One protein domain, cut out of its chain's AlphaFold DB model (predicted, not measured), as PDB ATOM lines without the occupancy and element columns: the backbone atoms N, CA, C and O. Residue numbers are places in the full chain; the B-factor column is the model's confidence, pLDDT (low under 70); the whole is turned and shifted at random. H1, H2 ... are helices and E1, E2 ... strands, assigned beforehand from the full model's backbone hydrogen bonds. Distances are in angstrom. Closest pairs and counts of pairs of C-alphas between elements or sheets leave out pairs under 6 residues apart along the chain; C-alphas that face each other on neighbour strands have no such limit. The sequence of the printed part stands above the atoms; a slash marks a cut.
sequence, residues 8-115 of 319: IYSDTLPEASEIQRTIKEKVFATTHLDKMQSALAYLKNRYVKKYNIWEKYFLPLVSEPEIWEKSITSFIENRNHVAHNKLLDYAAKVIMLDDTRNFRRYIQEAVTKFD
ATOM      1  N   ILE A   8     104.321  11.874 195.400       76.81
ATOM      2  CA  ILE A   8     103.763  12.556 194.236       76.81
ATOM      3  C   ILE A   8     102.853  13.663 194.750       76.81
ATOM      4  O   ILE A   8     101.968  13.435 195.578       76.81
ATOM      5  N   TYR A   9     103.079  14.873 194.255       77.12
ATOM      6  CA  TYR A   9     102.307  16.058 194.605       77.12
ATOM      7  C   TYR A   9     101.235  16.339 193.545       77.12
ATOM      8  O   TYR A   9     101.314  15.839 192.426       77.12
ATOM      9  N   SER A  10     100.199  17.095 193.907       70.88
ATOM     10  CA  SER A  10      99.132  17.490 192.987       70.88
ATOM     11  C   SER A  10      99.643  18.400 191.866       70.88
ATOM     12  O   SER A  10     100.458  19.291 192.107       70.88
ATOM     13  N   ASP A  11      99.092  18.233 190.659       66.25
ATOM     14  CA  ASP A  11      99.406  19.071 189.488       66.25
ATOM     15  C   ASP A  11      98.843  20.499 189.611       66.25
ATOM     16  O   ASP A  11      99.234  21.412 188.884       66.25
ATOM     17  N   THR A  12      97.913  20.707 190.545       62.72
ATOM     18  CA  THR A  12      97.275  21.994 190.812       62.72
ATOM     19  C   THR A  12      97.895  22.663 192.034       62.72
ATOM     20  O   THR A  12      97.948  22.095 193.128       62.72
ATOM     21  N   LEU A  13      98.348  23.905 191.839       63.97
ATOM     22  CA  LEU A  13      98.793  24.798 192.903       63.97
ATOM     23  C   LEU A  13      97.694  25.851 193.139       63.97
ATOM     24  O   LEU A  13      97.407  26.626 192.219       63.97
ATOM     25  N   PRO A  14      97.060  25.908 194.323       61.97
ATOM     26  CA  PRO A  14      96.105  26.969 194.640       61.97
ATOM     27  C   PRO A  14      96.797  28.337 194.552       61.97
ATOM     28  O   PRO A  14      97.914  28.474 195.036       61.97
ATOM     29  N   GLU A  15      96.160  29.345 193.945       63.94
ATOM     30  CA  GLU A  15      96.674  30.733 193.884       63.94
ATOM     31  C   GLU A  15      98.047  30.892 193.187       63.94
ATOM     32  O   GLU A  15      98.917  31.656 193.615       63.94
ATOM     33  N   ALA A  16      98.249  30.187 192.068       63.06
ATOM     34  CA  ALA A  16      99.505  30.185 191.309       63.06
ATOM     35  C   ALA A  16     100.072  31.585 190.969       63.06
ATOM     36  O   ALA A  16     101.291  31.753 190.961       63.06
ATOM     37  N   SER A  17      99.234  32.599 190.722       66.50
ATOM     38  CA  SER A  17      99.679  33.968 190.401       66.50
ATOM     39  C   SER A  17     100.290  34.700 191.603       66.50
ATOM     40  O   SER A  17     101.322  35.364 191.473       66.50
ATOM     41  N   GLU A  18      99.699  34.548 192.785       69.56
ATOM     42  CA  GLU A  18     100.168  35.175 194.019       69.56
ATOM     43  C   GLU A  18     101.419  34.473 194.556       69.56
ATOM     44  O   GLU A  18     102.393  35.128 194.935       69.56
ATOM     45  N   ILE A  19     101.463  33.142 194.448       68.25
ATOM     46  CA  ILE A  19     102.645  32.343 194.782       68.25
ATOM     47  C   ILE A  19     103.819  32.675 193.851       68.25
ATOM     48  O   ILE A  19     104.942  32.858 194.325       68.25
ATOM     49  N   GLN A  20     103.583  32.821 192.541       68.44
ATOM     50  CA  GLN A  20     104.621  33.255 191.603       68.44
ATOM     51  C   GLN A  20     105.167  34.642 191.948       68.44
ATOM     52  O   GLN A  20     106.381  34.839 191.869       68.44
ATOM     53  N   ARG A  21     104.312  35.591 192.356       72.31
ATOM     54  CA  ARG A  21     104.747  36.920 192.810       72.31
ATOM     55  C   ARG A  21     105.666  36.812 194.028       72.31
ATOM     56  O   ARG A  21     106.777  37.327 193.984       72.31
ATOM     57  N   THR A  22     105.264  36.072 195.061       70.69
ATOM     58  CA  THR A  22     106.058  35.912 196.292       70.69
ATOM     59  C   THR A  22     107.363  35.144 196.065       70.69
ATOM     60  O   THR A  22     108.381  35.453 196.686       70.69
ATOM     61  N   ILE A  23     107.384  34.158 195.164       69.31
ATOM     62  CA  ILE A  23     108.620  33.452 194.792       69.31
ATOM     63  C   ILE A  23     109.550  34.387 194.027       69.31
ATOM     64  O   ILE A  23     110.733  34.448 194.353       69.31
ATOM     65  N   LYS A  24     109.032  35.146 193.054       69.38
ATOM     66  CA  LYS A  24     109.819  36.147 192.328       69.38
ATOM     67  C   LYS A  24     110.382  37.192 193.292       69.38
ATOM     68  O   LYS A  24     111.575  37.444 193.246       69.38
ATOM     69  N   GLU A  25     109.591  37.720 194.221       71.38
ATOM     70  CA  GLU A  25     110.073  38.644 195.257       71.38
ATOM     71  C   GLU A  25     111.185  38.023 196.114       71.38
ATOM     72  O   GLU A  25     112.214  38.654 196.331       71.38
ATOM     73  N   LYS A  26     111.044  36.764 196.548       67.38
ATOM     74  CA  LYS A  26     112.071  36.074 197.350       67.38
ATOM     75  C   LYS A  26     113.345  35.731 196.572       67.38
ATOM     76  O   LYS A  26     114.416  35.716 197.171       67.38
ATOM     77  N   VAL A  27     113.234  35.446 195.274       66.06
ATOM     78  CA  VAL A  27     114.355  35.057 194.401       66.06
ATOM     79  C   VAL A  27     115.079  36.279 193.827       66.06
ATOM     80  O   VAL A  27     116.305  36.287 193.779       66.06
ATOM     81  N   PHE A  28     114.357  37.333 193.433       63.97
ATOM     82  CA  PHE A  28     114.941  38.562 192.875       63.97
ATOM     83  C   PHE A  28     115.430  39.548 193.946       63.97
ATOM     84  O   PHE A  28     116.158  40.481 193.618       63.97
ATOM     85  N   ALA A  29     115.087  39.345 195.221       61.69
ATOM     86  CA  ALA A  29     115.539  40.214 196.301       61.69
ATOM     87  C   ALA A  29     117.020  40.058 196.697       61.69
ATOM     88  O   ALA A  29     117.432  40.840 197.548       61.69
ATOM     89  N   THR A  30     117.816  39.085 196.199       54.50
ATOM     90  CA  THR A  30     119.307  39.030 196.346       54.50
ATOM     91  C   THR A  30     119.955  37.736 195.799       54.50
ATOM     92  O   THR A  30     119.285  36.739 195.570       54.50
ATOM     93  N   THR A  31     121.288  37.733 195.645       57.97
ATOM     94  CA  THR A  31     122.134  36.681 195.030       57.97
ATOM     95  C   THR A  31     122.636  35.551 195.961       57.97
ATOM     96  O   THR A  31     123.556  34.826 195.589       57.97
ATOM     97  N   HIS A  32     122.076  35.351 197.164       59.34
ATOM     98  CA  HIS A  32     122.579  34.348 198.130       59.34
ATOM     99  C   HIS A  32     121.834  32.992 198.098       59.34
ATOM    100  O   HIS A  32     120.605  32.937 198.144       59.34
ATOM    101  N   LEU A  33     122.604  31.893 198.120       58.50
ATOM    102  CA  LEU A  33     122.160  30.491 197.999       58.50
ATOM    103  C   LEU A  33     121.178  30.032 199.104       58.50
ATOM    104  O   LEU A  33     120.237  29.286 198.832       58.50
ATOM    105  N   ASP A  34     121.341  30.526 200.336       60.34
ATOM    106  CA  ASP A  34     120.534  30.112 201.500       60.34
ATOM    107  C   ASP A  34     119.053  30.514 201.389       60.34
ATOM    108  O   ASP A  34     118.162  29.840 201.909       60.34
ATOM    109  N   LYS A  35     118.745  31.590 200.652       63.62
ATOM    110  CA  LYS A  35     117.354  32.025 200.445       63.62
ATOM    111  C   LYS A  35     116.674  31.322 199.265       63.62
ATOM    112  O   LYS A  35     115.447  31.219 199.269       63.62
ATOM    113  N   MET A  36     117.427  30.728 198.331       63.41
ATOM    114  CA  MET A  36     116.865  29.818 197.316       63.41
ATOM    115  C   MET A  36     116.337  28.526 197.947       63.41
ATOM    116  O   MET A  36     115.267  28.050 197.567       63.41
ATOM    117  N   GLN A  37     117.020  28.001 198.969       67.00
ATOM    118  CA  GLN A  37     116.505  26.882 199.765       67.00
ATOM    119  C   GLN A  37     115.211  27.262 200.499       67.00
ATOM    120  O   GLN A  37     114.273  26.469 200.539       67.00
ATOM    121  N   SER A  38     115.110  28.501 200.997       67.81
ATOM    122  CA  SER A  38     113.875  29.028 201.595       67.81
ATOM    123  C   SER A  38     112.724  29.146 200.584       67.81
ATOM    124  O   SER A  38     111.585  28.818 200.915       67.81
ATOM    125  N   ALA A  39     112.997  29.556 199.341       66.06
ATOM    126  CA  ALA A  39     111.998  29.597 198.270       66.06
ATOM    127  C   ALA A  39     111.536  28.189 197.848       66.06
ATOM    128  O   ALA A  39     110.341  27.962 197.669       66.06
ATOM    129  N   LEU A  40     112.458  27.223 197.765       69.06
ATOM    130  CA  LEU A  40     112.134  25.814 197.520       69.06
ATOM    131  C   LEU A  40     111.317  25.200 198.663       69.06
ATOM    132  O   LEU A  40     110.352  24.487 198.402       69.06
ATOM    133  N   ALA A  41     111.657  25.492 199.920       69.69
ATOM    134  CA  ALA A  41     110.881  25.052 201.079       69.69
ATOM    135  C   ALA A  41     109.475  25.676 201.087       69.69
ATOM    136  O   ALA A  41     108.490  24.994 201.363       69.69
ATOM    137  N   TYR A  42     109.371  26.955 200.713       71.56
ATOM    138  CA  TYR A  42     108.095  27.652 200.565       71.56
ATOM    139  C   TYR A  42     107.213  27.029 199.475       71.56
ATOM    140  O   TYR A  42     106.019  26.843 199.696       71.56
ATOM    141  N   LEU A  43     107.801  26.658 198.333       70.31
ATOM    142  CA  LEU A  43     107.120  25.923 197.267       70.31
ATOM    143  C   LEU A  43     106.654  24.542 197.738       70.31
ATOM    144  O   LEU A  43     105.476  24.224 197.609       70.31
ATOM    145  N   LYS A  44     107.547  23.742 198.334       68.12
ATOM    146  CA  LYS A  44     107.234  22.384 198.815       68.12
ATOM    147  C   LYS A  44     106.081  22.358 199.821       68.12
ATOM    148  O   LYS A  44     105.245  21.470 199.736       68.12
ATOM    149  N   ASN A  45     105.995  23.344 200.715       70.88
ATOM    150  CA  ASN A  45     104.919  23.431 201.712       70.88
ATOM    151  C   ASN A  45     103.543  23.799 201.128       70.88
ATOM    152  O   ASN A  45     102.542  23.704 201.832       70.88
ATOM    153  N   ARG A  46     103.486  24.272 199.877       71.00
ATOM    154  CA  ARG A  46     102.245  24.685 199.197       71.00
ATOM    155  C   ARG A  46     101.705  23.612 198.253       71.00
ATOM    156  O   ARG A  46     100.522  23.645 197.927       71.00
ATOM    157  N   TYR A  47     102.551  22.682 197.815       67.56
ATOM    158  CA  TYR A  47     102.115  21.521 197.050       67.56
ATOM    159  C   TYR A  47     101.396  20.532 197.968       67.56
ATOM    160  O   TYR A  47     101.916  20.142 199.013       67.56
ATOM    161  N   VAL A  48     100.204  20.097 197.564       72.00
ATOM    162  CA  VAL A  48      99.446  19.090 198.309       72.00
ATOM    163  C   VAL A  48      99.981  17.712 197.930       72.00
ATOM    164  O   VAL A  48     100.045  17.368 196.750       72.00
ATOM    165  N   LYS A  49     100.395  16.911 198.921       74.62
ATOM    166  CA  LYS A  49     100.793  15.513 198.697       74.62
ATOM    167  C   LYS A  49      99.576  14.736 198.186       74.62
ATOM    168  O   LYS A  49      98.571  14.648 198.884       74.62
ATOM    169  N   LYS A  50      99.670  14.185 196.973       76.50
ATOM    170  CA  LYS A  50      98.613  13.392 196.326       76.50
ATOM    171  C   LYS A  50      98.631  11.959 196.855       76.50
ATOM    172  O   LYS A  50      97.600  11.453 197.275       76.50
ATOM    173  N   TYR A  51      99.800  11.319 196.843       79.50
ATOM    174  CA  TYR A  51     100.046  10.014 197.467       79.50
ATOM    175  C   TYR A  51     101.552   9.720 197.519       79.50
ATOM    176  O   TYR A  51     102.344  10.366 196.832       79.50
ATOM    177  N   ASN A  52     101.954   8.733 198.319       85.38
ATOM    178  CA  ASN A  52     103.313   8.196 198.323       85.38
ATOM    179  C   ASN A  52     103.384   6.934 197.448       85.38
ATOM    180  O   ASN A  52     102.520   6.066 197.554       85.38
ATOM    181  N   ILE A  53     104.388   6.836 196.572       80.31
ATOM    182  CA  ILE A  53     104.517   5.705 195.635       80.31
ATOM    183  C   ILE A  53     104.721   4.386 196.389       80.31
ATOM    184  O   ILE A  53     104.117   3.377 196.029       80.31
ATOM    185  N   TRP A  54     105.546   4.397 197.439       83.81
ATOM    186  CA  TRP A  54     105.819   3.215 198.251       83.81
ATOM    187  C   TRP A  54     104.551   2.715 198.936       83.81
ATOM    188  O   TRP A  54     104.176   1.562 198.754       83.81
ATOM    189  N   GLU A  55     103.848   3.604 199.640       83.75
ATOM    190  CA  GLU A  55     102.600   3.272 200.339       83.75
ATOM    191  C   GLU A  55     101.505   2.801 199.374       83.75
ATOM    192  O   GLU A  55     100.749   1.891 199.700       83.75
ATOM    193  N   LYS A  56     101.418   3.406 198.184       82.94
ATOM    194  CA  LYS A  56     100.326   3.136 197.246       82.94
ATOM    195  C   LYS A  56     100.529   1.877 196.405       82.94
ATOM    196  O   LYS A  56      99.564   1.154 196.193       82.94
ATOM    197  N   TYR A  57     101.734   1.649 195.886       81.81
ATOM    198  CA  TYR A  57     101.968   0.609 194.876       81.81
ATOM    199  C   TYR A  57     102.793  -0.567 195.392       81.81
ATOM    200  O   TYR A  57     102.550  -1.697 194.987       81.81
ATOM    201  N   PHE A  58     103.749  -0.331 196.292       83.38
ATOM    202  CA  PHE A  58     104.691  -1.371 196.713       83.38
ATOM    203  C   PHE A  58     104.317  -2.020 198.045       83.38
ATOM    204  O   PHE A  58     104.449  -3.231 198.192       83.38
ATOM    205  N   LEU A  59     103.797  -1.246 199.000       85.75
ATOM    206  CA  LEU A  59     103.361  -1.756 200.298       85.75
ATOM    207  C   LEU A  59     102.267  -2.839 200.194       85.75
ATOM    208  O   LEU A  59     102.389  -3.832 200.907       85.75
ATOM    209  N   PRO A  60     101.256  -2.737 199.301       88.00
ATOM    210  CA  PRO A  60     100.239  -3.787 199.152       88.00
ATOM    211  C   PRO A  60     100.793  -5.141 198.678       88.00
ATOM    212  O   PRO A  60     100.189  -6.188 198.925       88.00
ATOM    213  N   LEU A  61     101.952  -5.139 198.015       85.50
ATOM    214  CA  LEU A  61     102.617  -6.349 197.524       85.50
ATOM    215  C   LEU A  61     103.395  -7.075 198.632       85.50
ATOM    216  O   LEU A  61     103.794  -8.224 198.461       85.50
ATOM    217  N   VAL A  62     103.602  -6.428 199.781       87.75
ATOM    218  CA  VAL A  62     104.277  -7.015 200.938       87.75
ATOM    219  C   VAL A  62     103.245  -7.709 201.823       87.75
ATOM    220  O   VAL A  62     102.349  -7.067 202.364       87.75
ATOM    221  N   SER A  63     103.386  -9.022 202.005       84.88
ATOM    222  CA  SER A  63     102.459  -9.826 202.818       84.88
ATOM    223  C   SER A  63     102.446  -9.428 204.299       84.88
ATOM    224  O   SER A  63     101.398  -9.465 204.934       84.88
ATOM    225  N   GLU A  64     103.599  -9.024 204.848       87.25
ATOM    226  CA  GLU A  64     103.761  -8.672 206.267       87.25
ATOM    227  C   GLU A  64     104.475  -7.312 206.436       87.25
ATOM    228  O   GLU A  64     105.679  -7.264 206.714       87.25
ATOM    229  N   PRO A  65     103.759  -6.181 206.276       85.19
ATOM    230  CA  PRO A  65     104.360  -4.843 206.269       85.19
ATOM    231  C   PRO A  65     105.143  -4.477 207.540       85.19
ATOM    232  O   PRO A  65     106.238  -3.923 207.462       85.19
ATOM    233  N   GLU A  66     104.632  -4.826 208.722       86.19
ATOM    234  CA  GLU A  66     105.287  -4.499 209.999       86.19
ATOM    235  C   GLU A  66     106.604  -5.263 210.206       86.19
ATOM    236  O   GLU A  66     107.555  -4.763 210.813       86.19
ATOM    237  N   ILE A  67     106.663  -6.500 209.711       86.38
ATOM    238  CA  ILE A  67     107.849  -7.354 209.805       86.38
ATOM    239  C   ILE A  67     108.873  -6.933 208.752       86.38
ATOM    240  O   ILE A  67     110.069  -6.878 209.046       86.38
ATOM    241  N   TRP A  68     108.407  -6.533 207.568       87.00
ATOM    242  CA  TRP A  68     109.236  -5.906 206.546       87.00
ATOM    243  C   TRP A  68     109.949  -4.654 207.064       87.00
ATOM    244  O   TRP A  68     111.162  -4.540 206.892       87.00
ATOM    245  N   GLU A  69     109.238  -3.739 207.733       87.25
ATOM    246  CA  GLU A  69     109.832  -2.507 208.274       87.25
ATOM    247  C   GLU A  69     110.940  -2.779 209.302       87.25
ATOM    248  O   GLU A  69     111.986  -2.119 209.306       87.25
ATOM    249  N   LYS A  70     110.750  -3.788 210.153       88.69
ATOM    250  CA  LYS A  70     111.794  -4.230 211.087       88.69
ATOM    251  C   LYS A  70     112.974  -4.834 210.331       88.69
ATOM    252  O   LYS A  70     114.114  -4.462 210.587       88.69
ATOM    253  N   SER A  71     112.700  -5.693 209.351       88.19
ATOM    254  CA  SER A  71     113.720  -6.381 208.558       88.19
ATOM    255  C   SER A  71     114.585  -5.417 207.736       88.19
ATOM    256  O   SER A  71     115.811  -5.532 207.760       88.19
ATOM    257  N   ILE A  72     113.990  -4.412 207.082       88.06
ATOM    258  CA  ILE A  72     114.743  -3.378 206.355       88.06
ATOM    259  C   ILE A  72     115.566  -2.503 207.310       88.06
ATOM    260  O   ILE A  72     116.693  -2.132 206.981       88.06
ATOM    261  N   THR A  73     115.050  -2.208 208.509       89.81
ATOM    262  CA  THR A  73     115.792  -1.457 209.536       89.81
ATOM    263  C   THR A  73     117.026  -2.231 209.987       89.81
ATOM    264  O   THR A  73     118.137  -1.711 209.874       89.81
ATOM    265  N   SER A  74     116.858  -3.496 210.377       88.12
ATOM    266  CA  SER A  74     117.967  -4.375 210.766       88.12
ATOM    267  C   SER A  74     118.968  -4.572 209.628       88.12
ATOM    268  O   SER A  74     120.174  -4.536 209.853       88.12
ATOM    269  N   PHE A  75     118.507  -4.693 208.379       89.81
ATOM    270  CA  PHE A  75     119.393  -4.776 207.218       89.81
ATOM    271  C   PHE A  75     120.262  -3.517 207.050       89.81
ATOM    272  O   PHE A  75     121.469  -3.625 206.814       89.81
ATOM    273  N   ILE A  76     119.686  -2.319 207.196       88.50
ATOM    274  CA  ILE A  76     120.435  -1.056 207.099       88.50
ATOM    275  C   ILE A  76     121.425  -0.909 208.257       88.50
ATOM    276  O   ILE A  76     122.568  -0.500 208.031       88.50
ATOM    277  N   GLU A  77     121.025  -1.259 209.477       88.56
ATOM    278  CA  GLU A  77     121.906  -1.263 210.648       88.56
ATOM    279  C   GLU A  77     123.076  -2.228 210.445       88.56
ATOM    280  O   GLU A  77     124.232  -1.819 210.560       88.56
ATOM    281  N   ASN A  78     122.803  -3.461 210.014       88.38
ATOM    282  CA  ASN A  78     123.815  -4.460 209.678       88.38
ATOM    283  C   ASN A  78     124.783  -3.948 208.599       88.38
ATOM    284  O   ASN A  78     126.002  -4.025 208.767       88.38
ATOM    285  N   ARG A  79     124.269  -3.337 207.521       87.81
ATOM    286  CA  ARG A  79     125.092  -2.708 206.472       87.81
ATOM    287  C   ARG A  79     125.996  -1.611 207.039       87.81
ATOM    288  O   ARG A  79     127.163  -1.521 206.660       87.81
ATOM    289  N   ASN A  80     125.468  -0.765 207.921       87.19
ATOM    290  CA  ASN A  80     126.227   0.314 208.553       87.19
ATOM    291  C   ASN A  80     127.300  -0.235 209.501       87.19
ATOM    292  O   ASN A  80     128.434   0.238 209.470       87.19
ATOM    293  N   HIS A  81     126.989  -1.274 210.279       85.50
ATOM    294  CA  HIS A  81     127.964  -1.957 211.125       85.50
ATOM    295  C   HIS A  81     129.118  -2.545 210.310       85.50
ATOM    296  O   HIS A  81     130.271  -2.355 210.688       85.50
ATOM    297  N   VAL A  82     128.838  -3.190 209.172       86.50
ATOM    298  CA  VAL A  82     129.879  -3.705 208.265       86.50
ATOM    299  C   VAL A  82     130.720  -2.569 207.671       86.50
ATOM    300  O   VAL A  82     131.936  -2.694 207.572       86.50
ATOM    301  N   ALA A  83     130.097  -1.450 207.295       84.81
ATOM    302  CA  ALA A  83     130.802  -0.319 206.691       84.81
ATOM    303  C   ALA A  83     131.719   0.429 207.678       84.81
ATOM    304  O   ALA A  83     132.761   0.947 207.274       84.81
ATOM    305  N   HIS A  84     131.340   0.506 208.958       83.19
ATOM    306  CA  HIS A  84     132.073   1.269 209.974       83.19
ATOM    307  C   HIS A  84     133.040   0.425 210.822       83.19
ATOM    308  O   HIS A  84     133.947   0.992 211.434       83.19
ATOM    309  N   ASN A  85     132.916  -0.908 210.822       83.44
ATOM    310  CA  ASN A  85     133.789  -1.799 211.587       83.44
ATOM    311  C   ASN A  85     134.774  -2.559 210.688       83.44
ATOM    312  O   ASN A  85     134.389  -3.280 209.773       83.44
ATOM    313  N   LYS A  86     136.073  -2.442 210.993       75.19
ATOM    314  CA  LYS A  86     137.162  -3.089 210.232       75.19
ATOM    315  C   LYS A  86     137.311  -4.590 210.509       75.19
ATOM    316  O   LYS A  86     137.958  -5.284 209.732       75.19
ATOM    317  N   LEU A  87     136.762  -5.076 211.622       78.44
ATOM    318  CA  LEU A  87     136.761  -6.481 212.026       78.44
ATOM    319  C   LEU A  87     135.343  -6.856 212.463       78.44
ATOM    320  O   LEU A  87     134.702  -6.098 213.189       78.44
ATOM    321  N   LEU A  88     134.877  -8.020 212.018       82.62
ATOM    322  CA  LEU A  88     133.584  -8.602 212.370       82.62
ATOM    323  C   LEU A  88     133.835  -9.939 213.053       82.62
ATOM    324  O   LEU A  88     134.619 -10.752 212.555       82.62
ATOM    325  N   ASP A  89     133.175 -10.166 214.183       87.94
ATOM    326  CA  ASP A  89     133.183 -11.481 214.803       87.94
ATOM    327  C   ASP A  89     132.315 -12.469 213.999       87.94
ATOM    328  O   ASP A  89     131.483 -12.109 213.156       87.94
ATOM    329  N   TYR A  90     132.557 -13.760 214.219       87.69
ATOM    330  CA  TYR A  90     131.846 -14.808 213.493       87.69
ATOM    331  C   TYR A  90     130.349 -14.844 213.844       87.69
ATOM    332  O   TYR A  90     129.529 -15.141 212.978       87.69
ATOM    333  N   ALA A  91     129.982 -14.515 215.085       86.81
ATOM    334  CA  ALA A  91     128.599 -14.545 215.550       86.81
ATOM    335  C   ALA A  91     127.742 -13.460 214.872       86.81
ATOM    336  O   ALA A  91     126.690 -13.769 214.313       86.81
ATOM    337  N   ALA A  92     128.227 -12.220 214.827       84.94
ATOM    338  CA  ALA A  92     127.609 -11.105 214.125       84.94
ATOM    339  C   ALA A  92     127.508 -11.395 212.629       84.94
ATOM    340  O   ALA A  92     126.461 -11.162 212.037       84.94
ATOM    341  N   LYS A  93     128.543 -11.990 212.016       87.69
ATOM    342  CA  LYS A  93     128.470 -12.425 210.613       87.69
ATOM    343  C   LYS A  93     127.302 -13.389 210.372       87.69
ATOM    344  O   LYS A  93     126.608 -13.247 209.368       87.69
ATOM    345  N   VAL A  94     127.107 -14.382 211.242       90.38
ATOM    346  CA  VAL A  94     126.023 -15.368 211.094       90.38
ATOM    347  C   VAL A  94     124.655 -14.695 211.207       90.38
ATOM    348  O   VAL A  94     123.818 -14.920 210.338       90.38
ATOM    349  N   ILE A  95     124.466 -13.826 212.204       89.19
ATOM    350  CA  ILE A  95     123.214 -13.075 212.404       89.19
ATOM    351  C   ILE A  95     122.920 -12.180 211.194       89.19
ATOM    352  O   ILE A  95     121.858 -12.281 210.592       89.19
ATOM    353  N   MET A  96     123.899 -11.383 210.754       89.88
ATOM    354  CA  MET A  96     123.743 -10.481 209.606       89.88
ATOM    355  C   MET A  96     123.389 -11.226 208.313       89.88
ATOM    356  O   MET A  96     122.623 -10.722 207.487       89.88
ATOM    357  N   LEU A  97     123.956 -12.421 208.109       90.50
ATOM    358  CA  LEU A  97     123.633 -13.263 206.957       90.50
ATOM    359  C   LEU A  97     122.211 -13.815 207.031       90.50
ATOM    360  O   LEU A  97     121.548 -13.868 205.995       90.50
ATOM    361  N   ASP A  98     121.757 -14.227 208.213       91.12
ATOM    362  CA  ASP A  98     120.393 -14.716 208.407       91.12
ATOM    363  C   ASP A  98     119.366 -13.601 208.178       91.12
ATOM    364  O   ASP A  98     118.480 -13.743 207.334       91.12
ATOM    365  N   ASP A  99     119.580 -12.431 208.786       90.25
ATOM    366  CA  ASP A  99     118.754 -11.235 208.582       90.25
ATOM    367  C   ASP A  99     118.663 -10.855 207.098       90.25
ATOM    368  O   ASP A  99     117.584 -10.578 206.574       90.25
ATOM    369  N   THR A 100     119.796 -10.892 206.386       90.81
ATOM    370  CA  THR A 100     119.848 -10.580 204.950       90.81
ATOM    371  C   THR A 100     119.092 -11.611 204.111       90.81
ATOM    372  O   THR A 100     118.434 -11.250 203.133       90.81
ATOM    373  N   ARG A 101     119.174 -12.900 204.463       92.25
ATOM    374  CA  ARG A 101     118.427 -13.965 203.776       92.25
ATOM    375  C   ARG A 101     116.928 -13.813 203.994       92.25
ATOM    376  O   ARG A 101     116.177 -13.910 203.027       92.25
ATOM    377  N   ASN A 102     116.516 -13.523 205.223       89.44
ATOM    378  CA  ASN A 102     115.118 -13.288 205.566       89.44
ATOM    379  C   ASN A 102     114.572 -12.060 204.829       89.44
ATOM    380  O   ASN A 102     113.525 -12.153 204.193       89.44
ATOM    381  N   PHE A 103     115.319 -10.952 204.803       91.12
ATOM    382  CA  PHE A 103     114.930  -9.765 204.040       91.12
ATOM    383  C   PHE A 103     114.806 -10.053 202.536       91.12
ATOM    384  O   PHE A 103     113.824  -9.677 201.893       91.12
ATOM    385  N   ARG A 104     115.767 -10.796 201.969       91.94
ATOM    386  CA  ARG A 104     115.726 -11.222 200.564       91.94
ATOM    387  C   ARG A 104     114.505 -12.088 200.251       91.94
ATOM    388  O   ARG A 104     113.928 -11.916 199.180       91.94
ATOM    389  N   ARG A 105     114.116 -12.994 201.154       92.38
ATOM    390  CA  ARG A 105     112.916 -13.825 200.987       92.38
ATOM    391  C   ARG A 105     111.670 -12.955 200.831       92.38
ATOM    392  O   ARG A 105     110.935 -13.145 199.870       92.38
ATOM    393  N   TYR A 106     111.486 -11.958 201.696       89.69
ATOM    394  CA  TYR A 106     110.334 -11.061 201.586       89.69
ATOM    395  C   TYR A 106     110.311 -10.288 200.257       89.69
ATOM    396  O   TYR A 106     109.244 -10.099 199.680       89.69
ATOM    397  N   ILE A 107     111.475  -9.871 199.734       89.81
ATOM    398  CA  ILE A 107     111.553  -9.221 198.411       89.81
ATOM    399  C   ILE A 107     111.063 -10.182 197.323       89.81
ATOM    400  O   ILE A 107     110.290  -9.791 196.455       89.81
ATOM    401  N   GLN A 108     111.508 -11.439 197.358       92.12
ATOM    402  CA  GLN A 108     111.133 -12.441 196.357       92.12
ATOM    403  C   GLN A 108     109.637 -12.764 196.393       92.12
ATOM    404  O   GLN A 108     109.022 -12.929 195.340       92.12
ATOM    405  N   GLU A 109     109.046 -12.821 197.584       90.12
ATOM    406  CA  GLU A 109     107.604 -13.001 197.756       90.12
ATOM    407  C   GLU A 109     106.822 -11.825 197.163       90.12
ATOM    408  O   GLU A 109     105.891 -12.048 196.390       90.12
ATOM    409  N   ALA A 110     107.247 -10.588 197.438       87.56
ATOM    410  CA  ALA A 110     106.612  -9.394 196.883       87.56
ATOM    411  C   ALA A 110     106.718  -9.326 195.348       87.56
ATOM    412  O   ALA A 110     105.744  -8.981 194.684       87.56
ATOM    413  N   VAL A 111     107.863  -9.711 194.770       87.62
ATOM    414  CA  VAL A 111     108.040  -9.811 193.306       87.62
ATOM    415  C   VAL A 111     107.126 -10.883 192.716       87.62
ATOM    416  O   VAL A 111     106.423 -10.632 191.748       87.62
ATOM    417  N   THR A 112     107.057 -12.056 193.346       87.12
ATOM    418  CA  THR A 112     106.165 -13.135 192.892       87.12
ATOM    419  C   THR A 112     104.697 -12.705 192.935       87.12
ATOM    420  O   THR A 112     103.904 -13.124 192.096       87.12
ATOM    421  N   LYS A 113     104.315 -11.892 193.926       87.75
ATOM    422  CA  LYS A 113     102.965 -11.335 194.038       87.75
ATOM    423  C   LYS A 113     102.696 -10.291 192.953       87.75
ATOM    424  O   LYS A 113     101.648 -10.355 192.324       87.75
ATOM    425  N   PHE A 114     103.658  -9.409 192.680       85.12
ATOM    426  CA  PHE A 114     103.589  -8.444 191.578       85.12
ATOM    427  C   PHE A 114     103.338  -9.138 190.234       85.12
ATOM    428  O   PHE A 114     102.377  -8.803 189.552       85.12
ATOM    429  N   ASP A 115     104.138 -10.155 189.910       79.62
ATOM    430  CA  ASP A 115     104.038 -10.883 188.638       79.62
ATOM    431  C   ASP A 115     102.706 -11.641 188.478       79.62
ATOM    432  O   ASP A 115     102.298 -11.957 187.363       79.62
TER     433      ASP A 115
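What this domain is: This is residues 8 to 115 of the 319 residues of an uncharacterized protein of bacterium 1xD42-87 (UniProt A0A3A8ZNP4). The longest helix, H5, makes a splayed hairpin with H4 at one end; a thin bridge of H3 and E1 leads to a smaller hairpin, H1 and H2, at the other. The 108 printed residues, mostly helix, hold five named helices and one strand: H1, H2, E1, H3, H4, H5. The whole is extended and flat, radius of gyration of the C-alphas 22.2 A, spans 61 by 39 by 20 A.

How they stand to each other: H5, residues 90 to 115, touches H4, residues 65 to 84, with residues 96 to 106 alone, at 43 degrees, a steep tilt; the closest C-alphas, Ser 71 and Phe 103, are 5.8 A apart. H5 touches H3, residues 53 to 61, with residues 110 to 114 alone, about perpendicular at 88 degrees; the closest C-alphas, Leu 61 and Ala 110, are 5.1 A apart. E1, residues 49 to 52, pairs with no named strand. H1, residues 16 to 28, and H2, residues 33 to 44, touch at a shallow 10 degrees, opposite ways; the closest C-alphas, Ile 23 and Ala 39, are 6.2 A apart. Every O i to N i+4 pair is within hydrogen-bond range in H1, H2, H4 and H5; in H3, 2 of 5, with 2 of 6 for i+3.

Where its parts are: H5 spans 37.5 A, ending at C-alpha 115 (104.038, -10.883, 188.638); H4 spans 28.6 A. H1 begins at C-alpha 16 (99.505, 30.185, 191.309).

The domain as a whole: The printed part has no cut. Thirty residues have pLDDT under 70, among them 26 to 41.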